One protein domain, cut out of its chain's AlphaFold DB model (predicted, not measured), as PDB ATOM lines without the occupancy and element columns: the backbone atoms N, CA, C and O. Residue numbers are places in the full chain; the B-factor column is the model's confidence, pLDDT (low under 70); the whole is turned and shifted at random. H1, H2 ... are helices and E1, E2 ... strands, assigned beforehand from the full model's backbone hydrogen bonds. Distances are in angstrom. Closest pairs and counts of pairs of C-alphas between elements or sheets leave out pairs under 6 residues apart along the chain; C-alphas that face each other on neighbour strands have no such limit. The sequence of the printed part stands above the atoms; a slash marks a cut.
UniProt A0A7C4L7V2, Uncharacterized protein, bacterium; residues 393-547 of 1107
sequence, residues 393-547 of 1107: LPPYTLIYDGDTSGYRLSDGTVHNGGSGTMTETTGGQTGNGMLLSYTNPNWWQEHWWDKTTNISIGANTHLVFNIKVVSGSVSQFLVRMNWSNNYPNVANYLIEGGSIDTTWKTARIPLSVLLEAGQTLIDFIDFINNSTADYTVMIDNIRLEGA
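Overview. This is residues 393 to 547 of the 1107 residues of an uncharacterized protein of bacterium (UniProt A0A7C4L7V2). The domain is a sandwich of two antiparallel sheets face to face, a strongly twisted sheet of six strands, E1, E3, E4, E6, E8 and E10, over a smaller sheet of four, E2, E5, E9 and E7. The long strands E10 and E6 run side by side through the larger sheet, and the one short helix, H1, sits at one side of the sandwich near E8 and E7. The printed part has 155 residues, with ten named strands and one named helix in the order E1 E2 E3 E4 E5 E6 E7 H1 E8 E9 E10, and its class is mostly strand. The larger sheet is branched at E10, while the smaller has the order E2 - E5 - E9 - E7. The whole is compact and rounded, with a radius of gyration of the C-alphas of 14.2 A and spans of 38 by 32 by 31 A.

Along the chain. In the larger sheet, E10 is residues 535 to 546, 31.6 A long from first to last C-alpha, and ends at C-alpha 546 (89.147, -41.507, -3.186). E6, the longest strand by residues, is residues 460 to 472 and measures 33.4 A. E4 is residues 432 to 438, 19.1 A, and E3 is residues 421 to 426. E8 is residues 505 to 510. E1 is residues 397 to 400 and begins at C-alpha 397 (88.253, -41.534, 5.988). In the smaller sheet, E5 is residues 445 to 456, 27.4 A long, and begins at C-alpha 445 (61.219, -45.954, 7.756). E9 is residues 521 to 529, 24.6 A; E2 is residues 412 to 416 and E7 is residues 477 to 481. H1 is residues 490 to 493, 5.5 A.

Arrangement. In the larger sheet E10 has three neighbours: E1 and E4 lie on one side of it, beside residues 541 to 544 and 535 to 540, and E6 on the other side, beside residues 535 to 546. E10 bends by 53 degrees at residue 540, and E6 by 53 degrees at residue 469. E6 and E10 are antiparallel, with N 464 and O 543 at 2.8 A. E4 and E10 are antiparallel, with N 436 and O 537 at 2.9 A. E1 and E10 are antiparallel, with N 399 and O 542 at 2.8 A. E3 and E4 form a hairpin, with N 423 and O 435 at 2.9 A. E8 is an edge strand beside E6, with N 465 and O 507 at 3.1 A. The smaller sheet faces this one, with the parts that face each other 10.1 A centre to centre and the strands of one at 28 degrees to those of the other. E5 and E9 are its inner strands, with N 447 and O 527 at 3.0 A. E2 is the edge strand beside E5, with N 413 and O 450 at 2.8 A, and E7 the edge strand beside E9, with N 478 and O 528 at 2.9 A. E5 bends by 89 degrees at residue 453. H1 is on the larger sheet at a height of 5.3 A, over none of its strands, and only grazes the smaller sheet with residues 490 to 492. The closest C-alphas of H1 and E8 are those of Tyr 493 and Ala 507, 5.3 A. H1 is too short for any O i to N i+4 pair, and its one O i to N i+3 pair is within hydrogen-bond range.

Size, cuts and confidence. The two C-alphas farthest apart are those of Pro 394 and Asn 440, 40.2 A. The printed part has no cut. The links E1 to E2 and H1 to E8 are long, with 11 residues each. The mean pLDDT of the printed part is 88.5, and residues 393 to 396 and residue 547 are under 70.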
ATOM      1  N   LEU A 393      94.203 -49.652   5.384       38.69
ATOM      2  CA  LEU A 393      93.913 -49.625   3.942       38.69
ATOM      3  C   LEU A 393      94.247 -48.239   3.317       38.69
ATOM      4  O   LEU A 393      94.352 -47.250   4.051       38.69
ATOM      5  N   PRO A 394      94.434 -48.135   1.979       43.81
ATOM      6  CA  PRO A 394      94.796 -46.884   1.291       43.81
ATOM      7  C   PRO A 394      93.880 -45.711   1.676       43.81
ATOM      8  O   PRO A 394      92.686 -45.935   1.850       43.81
ATOM      9  N   PRO A 395      94.419 -44.478   1.794       57.59
ATOM     10  CA  PRO A 395      93.887 -43.406   2.639       57.59
ATOM     11  C   PRO A 395      92.385 -43.182   2.464       57.59
ATOM     12  O   PRO A 395      91.935 -42.504   1.540       57.59
ATOM     13  N   TYR A 396      91.642 -43.759   3.404       66.31
ATOM     14  CA  TYR A 396      90.200 -43.687   3.533       66.31
ATOM     15  C   TYR A 396      89.864 -42.907   4.796       66.31
ATOM     16  O   TYR A 396      90.568 -42.993   5.806       66.31
ATOM     17  N   THR A 397      88.776 -42.149   4.767       83.38
ATOM     18  CA  THR A 397      88.253 -41.534   5.988       83.38
ATOM     19  C   THR A 397      87.290 -42.525   6.619       83.38
ATOM     20  O   THR A 397      86.159 -42.659   6.156       83.38
ATOM     21  N   LEU A 398      87.756 -43.274   7.623       86.00
ATOM     22  CA  LEU A 398      86.900 -44.181   8.388       86.00
ATOM     23  C   LEU A 398      85.757 -43.387   9.041       86.00
ATOM     24  O   LEU A 398      85.963 -42.279   9.536       86.00
ATOM     25  N   ILE A 399      84.555 -43.956   9.010       90.69
ATOM     26  CA  ILE A 399      83.350 -43.403   9.636       90.69
ATOM     27  C   ILE A 399      82.852 -44.351  10.730       90.69
ATOM     28  O   ILE A 399      82.489 -43.887  11.811       90.69
ATOM     29  N   TYR A 400      82.844 -45.659  10.449       92.94
ATOM     30  CA  TYR A 400      82.410 -46.697  11.376       92.94
ATOM     31  C   TYR A 400      83.084 -48.049  11.098       92.94
ATOM     32  O   TYR A 400      83.066 -48.509   9.955       92.94
ATOM     33  N   ASP A 401      83.595 -48.705  12.139       88.06
ATOM     34  CA  ASP A 401      84.020 -50.118  12.136       88.06
ATOM     35  C   ASP A 401      83.536 -50.912  13.369       88.06
ATOM     36  O   ASP A 401      83.872 -52.080  13.518       88.06
ATOM     37  N   GLY A 402      82.798 -50.286  14.298       86.25
ATOM     38  CA  GLY A 402      82.289 -50.920  15.526       86.25
ATOM     39  C   GLY A 402      83.348 -51.345  16.555       86.25
ATOM     40  O   GLY A 402      83.014 -51.604  17.714       86.25
ATOM     41  N   ASP A 403      84.626 -51.386  16.187       82.44
ATOM     42  CA  ASP A 403      85.718 -51.947  16.984       82.44
ATOM     43  C   ASP A 403      86.700 -50.864  17.466       82.44
ATOM     44  O   ASP A 403      87.189 -50.935  18.599       82.44
ATOM     45  N   THR A 404      86.952 -49.819  16.672       79.94
ATOM     46  CA  THR A 404      87.930 -48.767  16.980       79.94
ATOM     47  C   THR A 404      87.277 -47.569  17.670       79.94
ATOM     48  O   THR A 404      86.379 -46.925  17.134       79.94
ATOM     49  N   SER A 405      87.776 -47.198  18.853       80.12
ATOM     50  CA  SER A 405      87.342 -45.997  19.593       80.12
ATOM     51  C   SER A 405      87.408 -44.727  18.726       80.12
ATOM     52  O   SER A 405      88.481 -44.385  18.231       80.12
ATOM     53  N   GLY A 406      86.290 -44.004  18.587       81.94
ATOM     54  CA  GLY A 406      86.131 -42.865  17.671       81.94
ATOM     55  C   GLY A 406      85.365 -43.204  16.381       81.94
ATOM     56  O   GLY A 406      84.898 -42.295  15.693       81.94
ATOM     57  N   TYR A 407      85.201 -44.496  16.078       88.19
ATOM     58  CA  TYR A 407      84.499 -45.039  14.908       88.19
ATOM     59  C   TYR A 407      83.459 -46.103  15.309       88.19
ATOM     60  O   TYR A 407      83.104 -46.988  14.529       88.19
ATOM     61  N   ARG A 408      82.948 -46.013  16.538       91.12
ATOM     62  CA  ARG A 408      81.893 -46.875  17.084       91.12
ATOM     63  C   ARG A 408      80.558 -46.146  17.024       91.12
ATOM     64  O   ARG A 408      80.529 -44.921  16.935       91.12
ATOM     65  N   LEU A 409      79.436 -46.851  17.123       92.12
ATOM     66  CA  LEU A 409      78.100 -46.246  17.022       92.12
ATOM     67  C   LEU A 409      77.845 -45.211  18.139       92.12
ATOM     68  O   LEU A 409      77.124 -44.234  17.939       92.12
ATOM     69  N   SER A 410      78.511 -45.378  19.285       91.75
ATOM     70  CA  SER A 410      78.544 -44.427  20.404       91.75
ATOM     71  C   SER A 410      79.209 -43.079  20.090       91.75
ATOM     72  O   SER A 410      79.021 -42.124  20.838       91.75
ATOM     73  N   ASP A 411      79.976 -42.969  19.001       87.06
ATOM     74  CA  ASP A 411      80.654 -41.737  18.573       87.06
ATOM     75  C   ASP A 411      79.717 -40.843  17.720       87.06
ATOM     76  O   ASP A 411      80.096 -40.279  16.685       87.06
ATOM     77  N   GLY A 412      78.451 -40.764  18.138       89.56
ATOM     78  CA  GLY A 412      77.343 -40.057  17.494       89.56
ATOM     79  C   GLY A 412      76.019 -40.274  18.236       89.56
ATOM     80  O   GLY A 412      75.953 -41.055  19.186       89.56
ATOM     81  N   THR A 413      74.956 -39.595  17.803       95.62
ATOM     82  CA  THR A 413      73.594 -39.773  18.333       95.62
ATOM     83  C   THR A 413      72.795 -40.655  17.383       95.62
ATOM     84  O   THR A 413      72.700 -40.359  16.195       95.62
ATOM     85  N   VAL A 414      72.242 -41.759  17.891       95.50
ATOM     86  CA  VAL A 414      71.422 -42.693  17.104       95.50
ATOM     87  C   VAL A 414      69.953 -42.308  17.201       95.50
ATOM     88  O   VAL A 414      69.418 -42.147  18.300       95.50
ATOM     89  N   HIS A 415      69.292 -42.226  16.052       95.38
ATOM     90  CA  HIS A 415      67.887 -41.877  15.929       95.38
ATOM     91  C   HIS A 415      67.126 -42.995  15.214       95.38
ATOM     92  O   HIS A 415      67.229 -43.183  14.002       95.38
ATOM     93  N   ASN A 416      66.346 -43.737  15.999       92.81
ATOM     94  CA  ASN A 416      65.525 -44.843  15.522       92.81
ATOM     95  C   ASN A 416      64.131 -44.328  15.141       92.81
ATOM     96  O   ASN A 416      63.300 -44.083  16.019       92.81
ATOM     97  N   GLY A 417      63.870 -44.147  13.847       83.56
ATOM     98  CA  GLY A 417      62.533 -43.843  13.345       83.56
ATOM     99  C   GLY A 417      61.662 -45.102  13.296       83.56
ATOM    100  O   GLY A 417      62.120 -46.179  12.919       83.56
ATOM    101  N   GLY A 418      60.381 -44.994  13.655       85.00
ATOM    102  CA  GLY A 418      59.450 -46.137  13.684       85.00
ATOM    103  C   GLY A 418      59.679 -47.094  14.866       85.00
ATOM    104  O   GLY A 418      60.130 -46.668  15.923       85.00
ATOM    105  N   SER A 419      59.335 -48.381  14.713       84.56
ATOM    106  CA  SER A 419      59.501 -49.411  15.768       84.56
ATOM    107  C   SER A 419      60.775 -50.258  15.660       84.56
ATOM    108  O   SER A 419      60.992 -51.150  16.477       84.56
ATOM    109  N   GLY A 420      61.607 -49.983  14.655       88.81
ATOM    110  CA  GLY A 420      62.883 -50.661  14.433       88.81
ATOM    111  C   GLY A 420      64.031 -50.063  15.250       88.81
ATOM    112  O   GLY A 420      63.853 -49.083  15.970       88.81
ATOM    113  N   THR A 421      65.233 -50.619  15.097       94.38
ATOM    114  CA  THR A 421      66.434 -50.153  15.806       94.38
ATOM    115  C   THR A 421      67.702 -50.238  14.958       94.38
ATOM    116  O   THR A 421      67.999 -51.299  14.409       94.38
ATOM    117  N   MET A 422      68.506 -49.177  14.961       96.31
ATOM    118  CA  MET A 422      69.948 -49.221  14.724       96.31
ATOM    119  C   MET A 422      70.659 -49.485  16.061       96.31
ATOM    120  O   MET A 422      70.414 -48.806  17.059       96.31
ATOM    121  N   THR A 423      71.521 -50.499  16.093       95.81
ATOM    122  CA  THR A 423      72.305 -50.911  17.271       95.81
ATOM    123  C   THR A 423      73.691 -51.386  16.850       95.81
ATOM    124  O   THR A 423      73.954 -51.585  15.668       95.81
ATOM    125  N   GLU A 424      74.586 -51.577  17.811       94.62
ATOM    126  CA  GLU A 424      75.924 -52.130  17.603       94.62
ATOM    127  C   GLU A 424      76.021 -53.469  18.338       94.62
ATOM    128  O   GLU A 424      75.616 -53.569  19.497       94.62
ATOM    129  N   THR A 425      76.501 -54.514  17.661       94.06
ATOM    130  CA  THR A 425      76.541 -55.875  18.217       94.06
ATOM    131  C   THR A 425      77.627 -56.728  17.566       94.06
ATOM    132  O   THR A 425      78.102 -56.411  16.478       94.06
ATOM    133  N   THR A 426      78.001 -57.844  18.188       86.69
ATOM    134  CA  THR A 426      78.979 -58.784  17.626       86.69
ATOM    135  C   THR A 426      78.446 -59.464  16.359       86.69
ATOM    136  O   THR A 426      77.306 -59.927  16.311       86.69
ATOM    137  N   GLY A 427      79.281 -59.555  15.318       80.19
ATOM    138  CA  GLY A 427      78.922 -60.196  14.045       80.19
ATOM    139  C   GLY A 427      79.210 -59.384  12.778       80.19
ATOM    140  O   GLY A 427      78.570 -59.655  11.751       80.19
ATOM    141  N   GLY A 428      80.141 -58.423  12.835       86.50
ATOM    142  CA  GLY A 428      80.686 -57.710  11.672       86.50
ATOM    143  C   GLY A 428      81.455 -58.625  10.698       86.50
ATOM    144  O   GLY A 428      81.290 -59.851  10.691       86.50
ATOM    145  N   GLN A 429      82.257 -58.042   9.809       74.00
ATOM    146  CA  GLN A 429      83.318 -58.766   9.098       74.00
ATOM    147  C   GLN A 429      84.479 -59.047  10.056       74.00
ATOM    148  O   GLN A 429      85.016 -60.154  10.076       74.00
ATOM    149  N   THR A 430      84.784 -58.069  10.904       75.25
ATOM    150  CA  THR A 430      85.528 -58.216  12.160       75.25
ATOM    151  C   THR A 430      84.620 -57.822  13.327       75.25
ATOM    152  O   THR A 430      83.613 -57.160  13.111       75.25
ATOM    153  N   GLY A 431      84.922 -58.315  14.535       87.25
ATOM    154  CA  GLY A 431      84.273 -57.934  15.800       87.25
ATOM    155  C   GLY A 431      82.794 -57.529  15.727       87.25
ATOM    156  O   GLY A 431      81.907 -58.381  15.568       87.25
ATOM    157  N   ASN A 432      82.535 -56.238  15.923       89.50
ATOM    158  CA  ASN A 432      81.197 -55.655  15.985       89.50
ATOM    159  C   ASN A 432      80.726 -55.098  14.632       89.50
ATOM    160  O   ASN A 432      81.510 -54.691  13.791       89.50
ATOM    161  N   GLY A 433      79.411 -55.039  14.435       92.31
ATOM    162  CA  GLY A 433      78.767 -54.440  13.271       92.31
ATOM    163  C   GLY A 433      77.520 -53.652  13.669       92.31
ATOM    164  O   GLY A 433      76.958 -53.839  14.752       92.31
ATOM    165  N   MET A 434      77.103 -52.752  12.783       97.44
ATOM    166  CA  MET A 434      75.895 -51.953  12.933       97.44
ATOM    167  C   MET A 434      74.703 -52.808  12.497       97.44
ATOM    168  O   MET A 434      74.530 -53.086  11.311       97.44
ATOM    169  N   LEU A 435      73.893 -53.254  13.450       97.31
ATOM    170  CA  LEU A 435      72.687 -54.031  13.202       97.31
ATOM    171  C   LEU A 435      71.495 -53.080  13.057       97.31
ATOM    172  O   LEU A 435      71.088 -52.443  14.032       97.31
ATOM    173  N   LEU A 436      70.926 -53.006  11.853       96.62
ATOM    174  CA  LEU A 436      69.705 -52.255  11.569       96.62
ATOM    175  C   LEU A 436      68.549 -53.232  11.391       96.62
ATOM    176  O   LEU A 436      68.533 -54.018  10.444       96.62
ATOM    177  N   SER A 437      67.578 -53.170  12.296       95.62
ATOM    178  CA  SER A 437      66.348 -53.956  12.241       95.62
ATOM    179  C   SER A 437      65.163 -53.050  11.923       95.62
ATOM    180  O   SER A 437      64.940 -52.046  12.607       95.62
ATOM    181  N   TYR A 438      64.404 -53.401  10.889       94.56
ATOM    182  CA  TYR A 438      63.155 -52.751  10.511       94.56
ATOM    183  C   TYR A 438      62.018 -53.725  10.814       94.56
ATOM    184  O   TYR A 438      61.961 -54.815  10.245       94.56
ATOM    185  N   THR A 439      61.149 -53.342  11.744       88.94
ATOM    186  CA  THR A 439      60.049 -54.159  12.270       88.94
ATOM    187  C   THR A 439      58.747 -53.383  12.161       88.94
ATOM    188  O   THR A 439      58.698 -52.207  12.530       88.94
ATOM    189  N   ASN A 440      57.706 -54.035  11.641       84.25
ATOM    190  CA  ASN A 440      56.446 -53.423  11.220       84.25
ATOM    191  C   ASN A 440      56.640 -52.082  10.464       84.25
ATOM    192  O   ASN A 440      56.040 -51.069  10.845       84.25
ATOM    193  N   PRO A 441      57.510 -52.027   9.433       79.62
ATOM    194  CA  PRO A 441      57.799 -50.791   8.726       79.62
ATOM    195  C   PRO A 441      56.565 -50.306   7.961       79.62
ATOM    196  O   PRO A 441      55.945 -51.035   7.181       79.62
ATOM    197  N   ASN A 442      56.263 -49.018   8.116       74.44
ATOM    198  CA  ASN A 442      55.506 -48.299   7.100       74.44
ATOM    199  C   ASN A 442      56.302 -48.298   5.780       74.44
ATOM    200  O   ASN A 442      57.495 -48.586   5.757       74.44
ATOM    201  N   TRP A 443      55.666 -47.895   4.679       77.62
ATOM    202  CA  TRP A 443      56.294 -47.794   3.350       77.62
ATOM    203  C   TRP A 443      57.562 -46.913   3.281       77.62
ATOM    204  O   TRP A 443      58.269 -46.957   2.279       77.62
ATOM    205  N   TRP A 444      57.849 -46.153   4.342       89.56
ATOM    206  CA  TRP A 444      59.078 -45.406   4.583       89.56
ATOM    207  C   TRP A 444      59.449 -45.511   6.073       89.56
ATOM    208  O   TRP A 444      58.622 -45.181   6.932       89.56
ATOM    209  N   GLN A 445      60.666 -45.958   6.394       92.44
ATOM    210  CA  GLN A 445      61.219 -45.954   7.756       92.44
ATOM    211  C   GLN A 445      62.716 -45.613   7.733       92.44
ATOM    212  O   GLN A 445      63.492 -46.274   7.045       92.44
ATOM    213  N   GLU A 446      63.111 -44.605   8.510       92.94
ATOM    214  CA  GLU A 446      64.467 -44.038   8.568       92.94
ATOM    215  C   GLU A 446      65.167 -44.417   9.878       92.94
ATOM    216  O   GLU A 446      64.546 -44.376  10.942       92.94
ATOM    217  N   HIS A 447      66.460 -44.729   9.801       94.88
ATOM    218  CA  HIS A 447      67.350 -44.911  10.948       94.88
ATOM    219  C   HIS A 447      68.629 -44.119  10.681       94.88
ATOM    220  O   HIS A 447      69.420 -44.506   9.816       94.88
ATOM    221  N   TRP A 448      68.851 -43.035  11.426       95.56
ATOM    222  CA  TRP A 448      69.966 -42.116  11.179       95.56
ATOM    223  C   TRP A 448      70.909 -41.944  12.367       95.56
ATOM    224  O   TRP A 448      70.582 -42.258  13.515       95.56
ATOM    225  N   TRP A 449      72.120 -41.484  12.064       95.69
ATOM    226  CA  TRP A 449      73.225 -41.379  13.006       95.69
ATOM    227  C   TRP A 449      73.975 -40.056  12.835       95.69
ATOM    228  O   TRP A 449      74.805 -39.904  11.932       95.69
ATOM    229  N   ASP A 450      73.676 -39.109  13.724       93.50
ATOM    230  CA  ASP A 450      74.287 -37.780  13.763       93.50
ATOM    231  C   ASP A 450      75.692 -37.869  14.371       93.50
ATOM    232  O   ASP A 450      75.879 -38.366  15.484       93.50
ATOM    233  N   LYS A 451      76.715 -37.390  13.663       89.31
ATOM    234  CA  LYS A 451      78.113 -37.489  14.095       89.31
ATOM    235  C   LYS A 451      78.462 -36.388  15.094       89.31
ATOM    236  O   LYS A 451      78.380 -35.204  14.787       89.31
ATOM    237  N   THR A 452      78.999 -36.775  16.255       85.50
ATOM    238  CA  THR A 452      79.513 -35.848  17.289       85.50
ATOM    239  C   THR A 452      80.662 -34.958  16.783       85.50
ATOM    240  O   THR A 452      81.025 -33.966  17.411       85.50
ATOM    241  N   THR A 453      81.275 -35.297  15.648       84.19
ATOM    242  CA  THR A 453      82.222 -34.439  14.927       84.19
ATOM    243  C   THR A 453      82.048 -34.650  13.429       84.19
ATOM    244  O   THR A 453      82.197 -35.773  12.945       84.19
ATOM    245  N   ASN A 454      81.742 -33.575  12.700       88.50
ATOM    246  CA  ASN A 454      81.516 -33.624  11.259       88.50
ATOM    247  C   ASN A 454      82.777 -34.110  10.526       88.50
ATOM    248  O   ASN A 454      83.876 -33.581  10.717       88.50
ATOM    249  N   ILE A 455      82.612 -35.093   9.649       87.44
ATOM    250  CA  ILE A 455      83.712 -35.770   8.965       87.44
ATOM    251  C   ILE A 455      84.061 -35.010   7.687       87.44
ATOM    252  O   ILE A 455      83.203 -34.782   6.841       87.44
ATOM    253  N   SER A 456      85.324 -34.613   7.518       86.94
ATOM    254  CA  SER A 456      85.757 -33.925   6.296       86.94
ATOM    255  C   SER A 456      85.774 -34.876   5.102       86.94
ATOM    256  O   SER A 456      86.420 -35.922   5.148       86.94
ATOM    257  N   ILE A 457      85.110 -34.490   4.008       85.75
ATOM    258  CA  ILE A 457      85.111 -35.268   2.762       85.75
ATOM    259  C   ILE A 457      86.491 -35.209   2.096       85.75
ATOM    260  O   ILE A 457      86.951 -36.198   1.523       85.75
ATOM    261  N   GLY A 458      87.184 -34.071   2.195       83.88
ATOM    262  CA  GLY A 458      88.519 -33.887   1.629       83.88
ATOM    263  C   GLY A 458      88.562 -34.158   0.121       83.88
ATOM    264  O   GLY A 458      87.867 -33.505  -0.650       83.88
ATOM    265  N   ALA A 459      89.398 -35.115  -0.291       75.19
ATOM    266  CA  ALA A 459      89.545 -35.555  -1.684       75.19
ATOM    267  C   ALA A 459      88.788 -36.864  -2.001       75.19
ATOM    268  O   ALA A 459      88.995 -37.461  -3.062       75.19
ATOM    269  N   ASN A 460      87.940 -37.343  -1.086       81.44
ATOM    270  CA  ASN A 460      87.156 -38.554  -1.305       81.44
ATOM    271  C   ASN A 460      86.040 -38.324  -2.333       81.44
ATOM    272  O   ASN A 460      85.537 -37.215  -2.502       81.44
ATOM    273  N   THR A 461      85.641 -39.391  -3.024       86.50
ATOM    274  CA  THR A 461      84.595 -39.357  -4.061       86.50
ATOM    275  C   THR A 461      83.542 -40.452  -3.914       86.50
ATOM    276  O   THR A 461      82.548 -40.404  -4.633       86.50
ATOM    277  N   HIS A 462      83.722 -41.418  -3.008       90.31
ATOM    278  CA  HIS A 462      82.769 -42.504  -2.757       90.31
ATOM    279  C   HIS A 462      82.540 -42.718  -1.256       90.31
ATOM    280  O   HIS A 462      83.486 -42.627  -0.477       90.31
ATOM    281  N   LEU A 463      81.304 -43.049  -0.879       94.12
ATOM    282  CA  LEU A 463      80.968 -43.728   0.373       94.12
ATOM    283  C   LEU A 463      81.049 -45.237   0.121       94.12
ATOM    284  O   LEU A 463      80.498 -45.730  -0.867       94.12
ATOM    285  N   VAL A 464      81.726 -45.971   1.001       92.62
ATOM    286  CA  VAL A 464      81.921 -47.418   0.874       92.62
ATOM    287  C   VAL A 464      81.636 -48.094   2.204       92.62
ATOM    288  O   VAL A 464      82.069 -47.604   3.242       92.62
ATOM    289  N   PHE A 465      80.897 -49.199   2.183       95.88
ATOM    290  CA  PHE A 465      80.611 -50.015   3.364       95.88
ATOM    291  C   PHE A 465      80.287 -51.451   2.966       95.88
ATOM    292  O   PHE A 465      79.940 -51.740   1.820       95.88
ATOM    293  N   ASN A 466      80.378 -52.356   3.930       95.25
ATOM    294  CA  ASN A 466      79.999 -53.747   3.773       95.25
ATOM    295  C   ASN A 466      78.599 -53.983   4.352       95.25
ATOM    296  O   ASN A 466      78.236 -53.373   5.354       95.25
ATOM    297  N   ILE A 467      77.795 -54.835   3.707       97.31
ATOM    298  CA  ILE A 467      76.402 -55.117   4.095       97.31
ATOM    299  C   ILE A 467      76.032 -56.593   3.881       97.31
ATOM    300  O   ILE A 467      76.480 -57.206   2.913       97.31
ATOM    301  N   LYS A 468      75.207 -57.154   4.773       95.88
ATOM    302  CA  LYS A 468      74.538 -58.466   4.628       95.88
ATOM    303  C   LYS A 468      73.148 -58.457   5.268       95.88
ATOM    304  O   LYS A 468      72.897 -57.695   6.201       95.88
ATOM    305  N   VAL A 469      72.275 -59.363   4.844       97.31
ATOM    306  CA  VAL A 469      71.030 -59.715   5.545       97.31
ATOM    307  C   VAL A 469      71.344 -60.630   6.729       97.31
ATOM    308  O   VAL A 469      72.085 -61.602   6.603       97.31
ATOM    309  N   VAL A 470      70.743 -60.333   7.878       96.69
ATOM    310  CA  VAL A 470      70.738 -61.175   9.085       96.69
ATOM    311  C   VAL A 470      69.401 -61.908   9.225       96.69
ATOM    312  O   VAL A 470      69.377 -63.074   9.613       96.69
ATOM    313  N   SER A 471      68.286 -61.261   8.871       96.00
ATOM    314  CA  SER A 471      66.952 -61.875   8.819       96.00
ATOM    315  C   SER A 471      66.026 -61.151   7.835       96.00
ATOM    316  O   SER A 471      66.276 -60.003   7.469       96.00
ATOM    317  N   GLY A 472      64.941 -61.809   7.411       93.31
ATOM    318  CA  GLY A 472      63.968 -61.249   6.467       93.31
ATOM    319  C   GLY A 472      64.458 -61.263   5.016       93.31
ATOM    320  O   GLY A 472      65.167 -62.177   4.595       93.31
ATOM    321  N   SER A 473      64.041 -60.281   4.214       89.50
ATOM    322  CA  SER A 473      64.471 -60.135   2.815       89.50
ATOM    323  C   SER A 473      64.424 -58.674   2.373       89.50
ATOM    324  O   SER A 473      63.399 -58.010   2.507       89.50
ATOM    325  N   VAL A 474      65.536 -58.179   1.826       93.50
ATOM    326  CA  VAL A 474      65.697 -56.770   1.449       93.50
ATOM    327  C   VAL A 474      65.239 -56.555   0.009       93.50
ATOM    328  O   VAL A 474      65.886 -57.010  -0.932       93.50
ATOM    329  N   SER A 475      64.129 -55.836  -0.164       86.50
ATOM    330  CA  SER A 475      63.621 -55.433  -1.484       86.50
ATOM    331  C   SER A 475      64.170 -54.072  -1.929       86.50
ATOM    332  O   SER A 475      64.596 -53.920  -3.073       86.50
ATOM    333  N   GLN A 476      64.208 -53.095  -1.018       89.88
ATOM    334  CA  GLN A 476      64.737 -51.757  -1.268       89.88
ATOM    335  C   GLN A 476      65.304 -51.160   0.025       89.88
ATOM    336  O   GLN A 476      64.576 -50.941   0.994       89.88
ATOM    337  N   PHE A 477      66.611 -50.894   0.019       95.81
ATOM    338  CA  PHE A 477      67.357 -50.320   1.138       95.81
ATOM    339  C   PHE A 477      68.173 -49.141   0.611       95.81
ATOM    340  O   PHE A 477      68.998 -49.303  -0.291       95.81
ATOM    341  N   LEU A 478      67.884 -47.943   1.111       96.31
ATOM    342  CA  LEU A 478      68.460 -46.689   0.631       96.31
ATOM    343  C   LEU A 478      69.441 -46.135   1.662       96.31
ATOM    344  O   LEU A 478      69.328 -46.424   2.852       96.31
ATOM    345  N   VAL A 479      70.364 -45.292   1.211       96.81
ATOM    346  CA  VAL A 479      71.230 -44.512   2.103       96.81
ATOM    347  C   VAL A 479      71.239 -43.045   1.680       96.81
ATOM    348  O   VAL A 479      71.230 -42.737   0.487       96.81
ATOM    349  N   ARG A 480      71.234 -42.151   2.668       94.12
ATOM    350  CA  ARG A 480      71.222 -40.690   2.531       94.12
ATOM    351  C   ARG A 480      72.321 -40.085   3.408       94.12
ATOM    352  O   ARG A 480      72.738 -40.674   4.404       94.12
ATOM    353  N   MET A 481      72.798 -38.902   3.030       92.75
ATOM    354  CA  MET A 481      73.768 -38.113   3.794       92.75
ATOM    355  C   MET A 481      73.308 -36.650   3.838       92.75
ATOM    356  O   MET A 481      72.677 -36.179   2.889       92.75
ATOM    357  N   ASN A 482      73.632 -35.926   4.911       90.00
ATOM    358  CA  ASN A 482      73.515 -34.459   5.011       90.00
ATOM    359  C   ASN A 482      72.157 -33.854   4.566       90.00
ATOM    360  O   ASN A 482      72.119 -32.811   3.906       90.00
ATOM    361  N   TRP A 483      71.049 -34.545   4.863       85.19
ATOM    362  CA  TRP A 483      69.657 -34.233   4.484       85.19
ATOM    363  C   TRP A 483      69.475 -33.974   2.978       85.19
ATOM    364  O   TRP A 483      68.529 -33.307   2.562       85.19
ATOM    365  N   SER A 484      70.362 -34.539   2.150       84.62
ATOM    366  CA  SER A 484      70.273 -34.452   0.697       84.62
ATOM    367  C   SER A 484      68.972 -35.069   0.191       84.62
ATOM    368  O   SER A 484      68.513 -36.105   0.677       84.62
ATOM    369  N   ASN A 485      68.415 -34.479  -0.865       86.88
ATOM    370  CA  ASN A 485      67.242 -35.008  -1.560       86.88
ATOM    371  C   ASN A 485      67.545 -36.276  -2.395       86.88
ATOM    372  O   ASN A 485      66.674 -36.753  -3.122       86.88
ATOM    373  N   ASN A 486      68.764 -36.824  -2.303       87.50
ATOM    374  CA  ASN A 486      69.194 -38.052  -2.969       87.50
ATOM    375  C   ASN A 486      69.189 -39.247  -2.000       87.50
ATOM    376  O   ASN A 486      69.782 -39.190  -0.925       87.50
ATOM    377  N   TYR A 487      68.559 -40.347  -2.416       90.44
ATOM    378  CA  TYR A 487      68.428 -41.593  -1.645       90.44
ATOM    379  C   TYR A 487      68.657 -42.826  -2.551       90.44
ATOM    380  O   TYR A 487      67.720 -43.566  -2.866       90.44
ATOM    381  N   PRO A 488      69.889 -43.045  -3.056       94.50
ATOM    382  CA  PRO A 488      70.217 -44.195  -3.900       94.50
ATOM    383  C   PRO A 488      69.918 -45.542  -3.220       94.50
ATOM    384  O   PRO A 488      70.288 -45.768  -2.069       94.50
ATOM    385  N   ASN A 489      69.308 -46.472  -3.968       95.44
ATOM    386  CA  ASN A 489      69.152 -47.865  -3.540       95.44
ATOM    387  C   ASN A 489      70.513 -48.564  -3.552       95.44
ATOM    388  O   ASN A 489      71.130 -48.699  -4.609       95.44
ATOM    389  N   VAL A 490      70.953 -49.032  -2.387       95.69
ATOM    390  CA  VAL A 490      72.280 -49.615  -2.144       95.69
ATOM    391  C   VAL A 490      72.546 -50.827  -3.042       95.69
ATOM    392  O   VAL A 490      73.671 -51.002  -3.509       95.69
ATOM    393  N   ALA A 491      71.509 -51.606  -3.376       91.44
ATOM    394  CA  ALA A 491      71.608 -52.745  -4.293       91.44
ATOM    395  C   ALA A 491      72.162 -52.370  -5.688       91.44
ATOM    396  O   ALA A 491      72.850 -53.171  -6.313       91.44
ATOM    397  N   ASN A 492      71.938 -51.133  -6.153       92.75
ATOM    398  CA  ASN A 492      72.432 -50.651  -7.450       92.75
ATOM    399  C   ASN A 492      73.948 -50.350  -7.459       92.75
ATOM    400  O   ASN A 492      74.491 -50.019  -8.511       92.75
ATOM    401  N   TYR A 493      74.614 -50.419  -6.300       90.81
ATOM    402  CA  TYR A 493      76.014 -50.023  -6.096       90.81
ATOM    403  C   TYR A 493      76.843 -51.106  -5.386       90.81
ATOM    404  O   TYR A 493      77.921 -50.812  -4.866       90.81
ATOM    405  N   LEU A 494      76.350 -52.347  -5.340       84.88
ATOM    406  CA  LEU A 494      77.118 -53.499  -4.865       84.88
ATOM    407  C   LEU A 494      78.188 -53.865  -5.902       84.88
ATOM    408  O   LEU A 494      77.854 -54.076  -7.068       84.88
ATOM    409  N   ILE A 495      79.450 -53.977  -5.483       74.00
ATOM    410  CA  ILE A 495      80.570 -54.372  -6.361       74.00
ATOM    411  C   ILE A 495      80.343 -55.788  -6.914       74.00
ATOM    412  O   ILE A 495      80.602 -56.058  -8.083       74.00
ATOM    413  N   GLU A 496      79.803 -56.674  -6.080       83.06
ATOM    414  CA  GLU A 496      79.484 -58.070  -6.390       83.06
ATOM    415  C   GLU A 496      78.158 -58.221  -7.164       83.06
ATOM    416  O   GLU A 496      77.858 -59.289  -7.700       83.06
ATOM    417  N   GLY A 497      77.354 -57.153  -7.222       76.00
ATOM    418  CA  GLY A 497      76.044 -57.121  -7.866       76.00
ATOM    419  C   GLY A 497      74.944 -57.956  -7.188       76.00
ATOM    420  O   GLY A 497      75.093 -58.549  -6.113       76.00
ATOM    421  N   GLY A 498      73.788 -57.991  -7.856       84.50
ATOM    422  CA  GLY A 498      72.589 -58.697  -7.395       84.50
ATOM    423  C   GLY A 498      71.845 -57.975  -6.265       84.50
ATOM    424  O   GLY A 498      71.895 -56.756  -6.139       84.50
ATOM    425  N   SER A 499      71.110 -58.740  -5.459       90.81
ATOM    426  CA  SER A 499      70.402 -58.254  -4.268       90.81
ATOM    427  C   SER A 499      71.299 -58.239  -3.027       90.81
ATOM    428  O   SER A 499      72.309 -58.940  -2.972       90.81
ATOM    429  N   ILE A 500      70.893 -57.502  -1.991       93.19
ATOM    430  CA  ILE A 500      71.453 -57.662  -0.642       93.19
ATOM    431  C   ILE A 500      70.901 -58.987  -0.083       93.19
ATOM    432  O   ILE A 500      69.687 -59.160   0.005       93.19
ATOM    433  N   ASP A 501      71.779 -59.937   0.241       94.31
ATOM    434  CA  ASP A 501      71.431 -61.282   0.729       94.31
ATOM    435  C   ASP A 501      72.275 -61.656   1.966       94.31
ATOM    436  O   ASP A 501      72.917 -60.792   2.557       94.31
ATOM    437  N   THR A 502      72.233 -62.911   2.422       94.44
ATOM    438  CA  THR A 502      72.913 -63.352   3.657       94.44
ATOM    439  C   THR A 502      74.444 -63.387   3.569       94.44
ATOM    440  O   THR A 502      75.106 -63.605   4.586       94.44
ATOM    441  N   THR A 503      75.029 -63.159   2.389       91.38
ATOM    442  CA  THR A 503      76.479 -63.008   2.212       91.38
ATOM    443  C   THR A 503      76.930 -61.565   2.444       91.38
ATOM    444  O   THR A 503      76.175 -60.615   2.240       91.38
ATOM    445  N   TRP A 504      78.180 -61.381   2.882       92.56
ATOM    446  CA  TRP A 504      78.790 -60.051   2.943       92.56
ATOM    447  C   TRP A 504      79.057 -59.528   1.529       92.56
ATOM    448  O   TRP A 504      79.801 -60.151   0.776       92.56
ATOM    449  N   LYS A 505      78.495 -58.360   1.217       87.56
ATOM    450  CA  LYS A 505      78.713 -57.607  -0.026       87.56
ATOM    451  C   LYS A 505      79.259 -56.212   0.269       87.56
ATOM    452  O   LYS A 505      79.298 -55.798   1.429       87.56
ATOM    453  N   THR A 506      79.682 -55.491  -0.761       90.81
ATOM    454  CA  THR A 506      80.388 -54.210  -0.659       90.81
ATOM    455  C   THR A 506      79.656 -53.155  -1.477       90.81
ATOM    456  O   THR A 506      79.711 -53.148  -2.705       90.81
ATOM    457  N   ALA A 507      78.977 -52.233  -0.802       90.50
ATOM    458  CA  ALA A 507      78.373 -51.070  -1.434       90.50
ATOM    459  C   ALA A 507      79.444 -50.000  -1.685       90.50
ATOM    460  O   ALA A 507      80.149 -49.616  -0.754       90.50
ATOM    461  N   ARG A 508      79.557 -49.494  -2.920       91.94
ATOM    462  CA  ARG A 508      80.513 -48.442  -3.311       91.94
ATOM    463  C   ARG A 508      79.814 -47.335  -4.099       91.94
ATOM    464  O   ARG A 508      79.746 -47.356  -5.327       91.94
ATOM    465  N   ILE A 509      79.285 -46.354  -3.375       92.19
ATOM    466  CA  ILE A 509      78.352 -45.344  -3.887       92.19
ATOM    467  C   ILE A 509      79.096 -44.018  -4.121       92.19
ATOM    468  O   ILE A 509      79.728 -43.514  -3.192       92.19
ATOM    469  N   PRO A 510      79.040 -43.408  -5.319       91.50
ATOM    470  CA  PRO A 510      79.630 -42.091  -5.552       91.50
ATOM    471  C   PRO A 510      79.008 -41.013  -4.651       91.50
ATOM    472  O   PRO A 510      77.790 -40.865  -4.592       91.50
ATOM    473  N   LEU A 511      79.829 -40.178  -4.015       91.38
ATOM    474  CA  LEU A 511      79.349 -39.048  -3.206       91.38
ATOM    475  C   LEU A 511      78.552 -38.037  -4.047       91.38
ATOM    476  O   LEU A 511      77.641 -37.392  -3.541       91.38
ATOM    477  N   SER A 512      78.808 -37.968  -5.358       87.50
ATOM    478  CA  SER A 512      78.033 -37.169  -6.315       87.50
ATOM    479  C   SER A 512      76.595 -37.661  -6.558       87.50
ATOM    480  O   SER A 512      75.879 -37.020  -7.321       87.50
ATOM    481  N   VAL A 513      76.178 -38.791  -5.969       90.31
ATOM    482  CA  VAL A 513      74.770 -39.240  -5.924       90.31
ATOM    483  C   VAL A 513      74.221 -39.337  -4.491       90.31
ATOM    484  O   VAL A 513      73.133 -39.867  -4.290       90.31
ATOM    485  N   LEU A 514      74.967 -38.832  -3.502       91.06
ATOM    486  CA  LEU A 514      74.597 -38.800  -2.078       91.06
ATOM    487  C   LEU A 514      74.542 -37.381  -1.499       91.06
ATOM    488  O   LEU A 514      73.900 -37.173  -0.475       91.06
ATOM    489  N   LEU A 515      75.234 -36.427  -2.128       89.19
ATOM    490  CA  LEU A 515      75.461 -35.079  -1.614       89.19
ATOM    491  C   LEU A 515      75.049 -34.001  -2.615       89.19
ATOM    492  O   LEU A 515      75.125 -34.179  -3.833       89.19
ATOM    493  N   GLU A 516      74.673 -32.842  -2.085       87.44
ATOM    494  CA  GLU A 516      74.336 -31.656  -2.871       87.44
ATOM    495  C   GLU A 516      75.572 -30.779  -3.135       87.44
ATOM    496  O   GLU A 516      76.545 -30.760  -2.375       87.44
ATOM    497  N   ALA A 517      75.556 -30.048  -4.252       78.44
ATOM    498  CA  ALA A 517      76.722 -29.322  -4.748       78.44
ATOM    499  C   ALA A 517      77.197 -28.231  -3.766       78.44
ATOM    500  O   ALA A 517      76.552 -27.196  -3.610       78.44
ATOM    501  N   GLY A 518      78.360 -28.453  -3.147       80.38
ATOM    502  CA  GLY A 518      78.970 -27.553  -2.159       80.38
ATOM    503  C   GLY A 518      79.106 -28.152  -0.755       80.38
ATOM    504  O   GLY A 518      79.823 -27.586   0.071       80.38
ATOM    505  N   GLN A 519      78.488 -29.305  -0.480       84.12
ATOM    506  CA  GLN A 519      78.714 -30.046   0.763       84.12
ATOM    507  C   GLN A 519      80.162 -30.579   0.810       84.12
ATOM    508  O   GLN A 519      80.634 -31.215  -0.130       84.12
ATOM    509  N   THR A 520      80.889 -30.265   1.889       84.56
ATOM    510  CA  THR A 520      82.337 -30.555   2.063       84.56
ATOM    511  C   THR A 520      82.677 -31.286   3.368       84.56
ATOM    512  O   THR A 520      83.791 -31.786   3.531       84.56
ATOM    513  N   LEU A 521      81.703 -31.396   4.270       88.62
ATOM    514  CA  LEU A 521      81.729 -32.211   5.483       88.62
ATOM    515  C   LEU A 521      80.555 -33.201   5.435       88.62
ATOM    516  O   LEU A 521      79.643 -33.016   4.631       88.62
ATOM    517  N   ILE A 522      80.551 -34.196   6.315       89.88
ATOM    518  CA  ILE A 522      79.411 -35.072   6.608       89.88
ATOM    519  C   ILE A 522      79.028 -34.888   8.070       89.88
ATOM    520  O   ILE A 522      79.867 -35.103   8.946       89.88
ATOM    521  N   ASP A 523      77.791 -34.476   8.332       89.38
ATOM    522  CA  ASP A 523      77.231 -34.344   9.682       89.38
ATOM    523  C   ASP A 523      76.448 -35.588  10.117       89.38
ATOM    524  O   ASP A 523      76.485 -35.919  11.298       89.38
ATOM    525  N   PHE A 524      75.823 -36.329   9.198       89.94
ATOM    526  CA  PHE A 524      75.174 -37.607   9.518       89.94
ATOM    527  C   PHE A 524      75.075 -38.564   8.323       89.94
ATOM    528  O   PHE A 524      75.261 -38.181   7.164       89.94
ATOM    529  N   ILE A 525      74.744 -39.821   8.626       94.88
ATOM    530  CA  ILE A 525      74.356 -40.850   7.652       94.88
ATOM    531  C   ILE A 525      73.010 -41.440   8.073       94.88
ATOM    532  O   ILE A 525      72.752 -41.620   9.262       94.88
ATOM    533  N   ASP A 526      72.162 -41.741   7.097       95.88
ATOM    534  CA  ASP A 526      70.813 -42.267   7.288       95.88
ATOM    535  C   ASP A 526      70.538 -43.459   6.372       95.88
ATOM    536  O   ASP A 526      70.926 -43.461   5.201       95.88
ATOM    537  N   PHE A 527      69.864 -44.466   6.920       96.62
ATOM    538  CA  PHE A 527      69.568 -45.740   6.286       96.62
ATOM    539  C   PHE A 527      68.060 -45.986   6.274       96.62
ATOM    540  O   PHE A 527      67.415 -46.110   7.322       96.62
ATOM    541  N   ILE A 528      67.494 -46.101   5.074       95.12
ATOM    542  CA  ILE A 528      66.049 -46.020   4.857       95.12
ATOM    543  C   ILE A 528      65.522 -47.331   4.278       95.12
ATOM    544  O   ILE A 528      65.929 -47.762   3.195       95.12
ATOM    545  N   ASN A 529      64.549 -47.930   4.959       93.50
ATOM    546  CA  ASN A 529      63.713 -48.972   4.384       93.50
ATOM    547  C   ASN A 529      62.561 -48.325   3.600       93.50
ATOM    548  O   ASN A 529      61.734 -47.620   4.177       93.50
ATOM    549  N   ASN A 530      62.490 -48.591   2.293       91.94
ATOM    550  CA  ASN A 530      61.379 -48.178   1.426       91.94
ATOM    551  C   ASN A 530      60.514 -49.399   1.063       91.94
ATOM    552  O   ASN A 530      60.294 -49.712  -0.108       91.94
ATOM    553  N   SER A 531      60.102 -50.165   2.074       87.81
ATOM    554  CA  SER A 531      59.255 -51.349   1.917       87.81
ATOM    555  C   SER A 531      58.519 -51.687   3.212       87.81
ATOM    556  O   SER A 531      58.995 -51.385   4.301       87.81
ATOM    557  N   THR A 532      57.383 -52.377   3.104       88.69
ATOM    558  CA  THR A 532      56.598 -52.859   4.255       88.69
ATOM    559  C   THR A 532      57.034 -54.257   4.725       88.69
ATOM    560  O   THR A 532      56.201 -55.046   5.168       88.69
ATOM    561  N   ALA A 533      58.305 -54.621   4.528       89.06
ATOM    562  CA  ALA A 533      58.836 -55.942   4.856       89.06
ATOM    563  C   ALA A 533      59.756 -55.880   6.082       89.06
ATOM    564  O   ALA A 533      60.708 -55.097   6.097       89.06
ATOM    565  N   ASP A 534      59.502 -56.746   7.063       93.19
ATOM    566  CA  ASP A 534      60.393 -56.948   8.205       93.19
ATOM    567  C   ASP A 534      61.719 -57.567   7.741       93.19
ATOM    568  O   ASP A 534      61.747 -58.643   7.130       93.19
ATOM    569  N   TYR A 535      62.832 -56.906   8.053       95.31
ATOM    570  CA  TYR A 535      64.172 -57.446   7.842       95.31
ATOM    571  C   TYR A 535      65.197 -56.820   8.780       95.31
ATOM    572  O   TYR A 535      65.016 -55.733   9.324       95.31
ATOM    573  N   THR A 536      66.316 -57.520   8.947       96.75
ATOM    574  CA  THR A 536      67.484 -57.022   9.672       96.75
ATOM    575  C   THR A 536      68.713 -57.143   8.786       96.75
ATOM    576  O   THR A 536      68.971 -58.217   8.241       96.75
ATOM    577  N   VAL A 537      69.484 -56.065   8.660       97.31
ATOM    578  CA  VAL A 537      70.793 -56.048   7.991       97.31
ATOM    579  C   VAL A 537      71.908 -55.773   8.997       97.31
ATOM    580  O   VAL A 537      71.692 -55.118  10.014       97.31
ATOM    581  N   MET A 538      73.106 -56.271   8.701       97.62
ATOM    582  CA  MET A 538      74.341 -55.854   9.362       97.62
ATOM    583  C   MET A 538      75.144 -55.001   8.383       97.62
ATOM    584  O   MET A 538      75.330 -55.415   7.236       97.62
ATOM    585  N   ILE A 539      75.633 -53.853   8.843       97.25
ATOM    586  CA  ILE A 539      76.532 -52.951   8.119       97.25
ATOM    587  C   ILE A 539      77.860 -52.841   8.870       97.25
ATOM    588  O   ILE A 539      77.893 -52.856  10.099       97.25
ATOM    589  N   ASP A 540      78.961 -52.752   8.130       94.44
ATOM    590  CA  ASP A 540      80.316 -52.691   8.681       94.44
ATOM    591  C   ASP A 540      81.266 -51.887   7.766       94.44
ATOM    592  O   ASP A 540      80.952 -51.639   6.599       94.44
ATOM    593  N   ASN A 541      82.429 -51.483   8.283       90.88
ATOM    594  CA  ASN A 541      83.528 -50.838   7.554       90.88
ATOM    595  C   ASN A 541      83.113 -49.610   6.713       90.88
ATOM    596  O   ASN A 541      83.592 -49.427   5.585       90.88
ATOM    597  N   ILE A 542      82.229 -48.762   7.262       94.69
ATOM    598  CA  ILE A 542      81.760 -47.525   6.621       94.69
ATOM    599  C   ILE A 542      82.909 -46.522   6.546       94.69
ATOM    600  O   ILE A 542      83.494 -46.135   7.559       94.69
ATOM    601  N   ARG A 543      83.206 -46.060   5.334       92.38
ATOM    602  CA  ARG A 543      84.338 -45.184   5.033       92.38
ATOM    603  C   ARG A 543      84.102 -44.321   3.803       92.38
ATOM    604  O   ARG A 543      83.288 -44.646   2.942       92.38
ATOM    605  N   LEU A 544      84.885 -43.258   3.684       89.19
ATOM    606  CA  LEU A 544      85.053 -42.517   2.439       89.19
ATOM    607  C   LEU A 544      86.299 -42.998   1.703       89.19
ATOM    608  O   LEU A 544      87.348 -43.146   2.325       89.19
ATOM    609  N   GLU A 545      86.200 -43.177   0.390       82.25
ATOM    610  CA  GLU A 545      87.331 -43.505  -0.479       82.25
ATOM    611  C   GLU A 545      87.524 -42.457  -1.582       82.25
ATOM    612  O   GLU A 545      86.567 -41.878  -2.112       82.25
ATOM    613  N   GLY A 546      88.778 -42.270  -1.996       72.31
ATOM    614  CA  GLY A 546      89.147 -41.507  -3.186       72.31
ATOM    615  C   GLY A 546      88.558 -42.061  -4.491       72.31
ATOM    616  O   GLY A 546      87.989 -43.156  -4.567       72.31
ATOM    617  N   ALA A 547      88.733 -41.291  -5.565       52.72
ATOM    618  CA  ALA A 547      88.718 -41.888  -6.899       52.72
ATOM    619  C   ALA A 547      89.962 -42.784  -7.039       52.72
ATOM    620  O   ALA A 547      90.995 -42.490  -6.434       52.72
TER     621      ALA A 547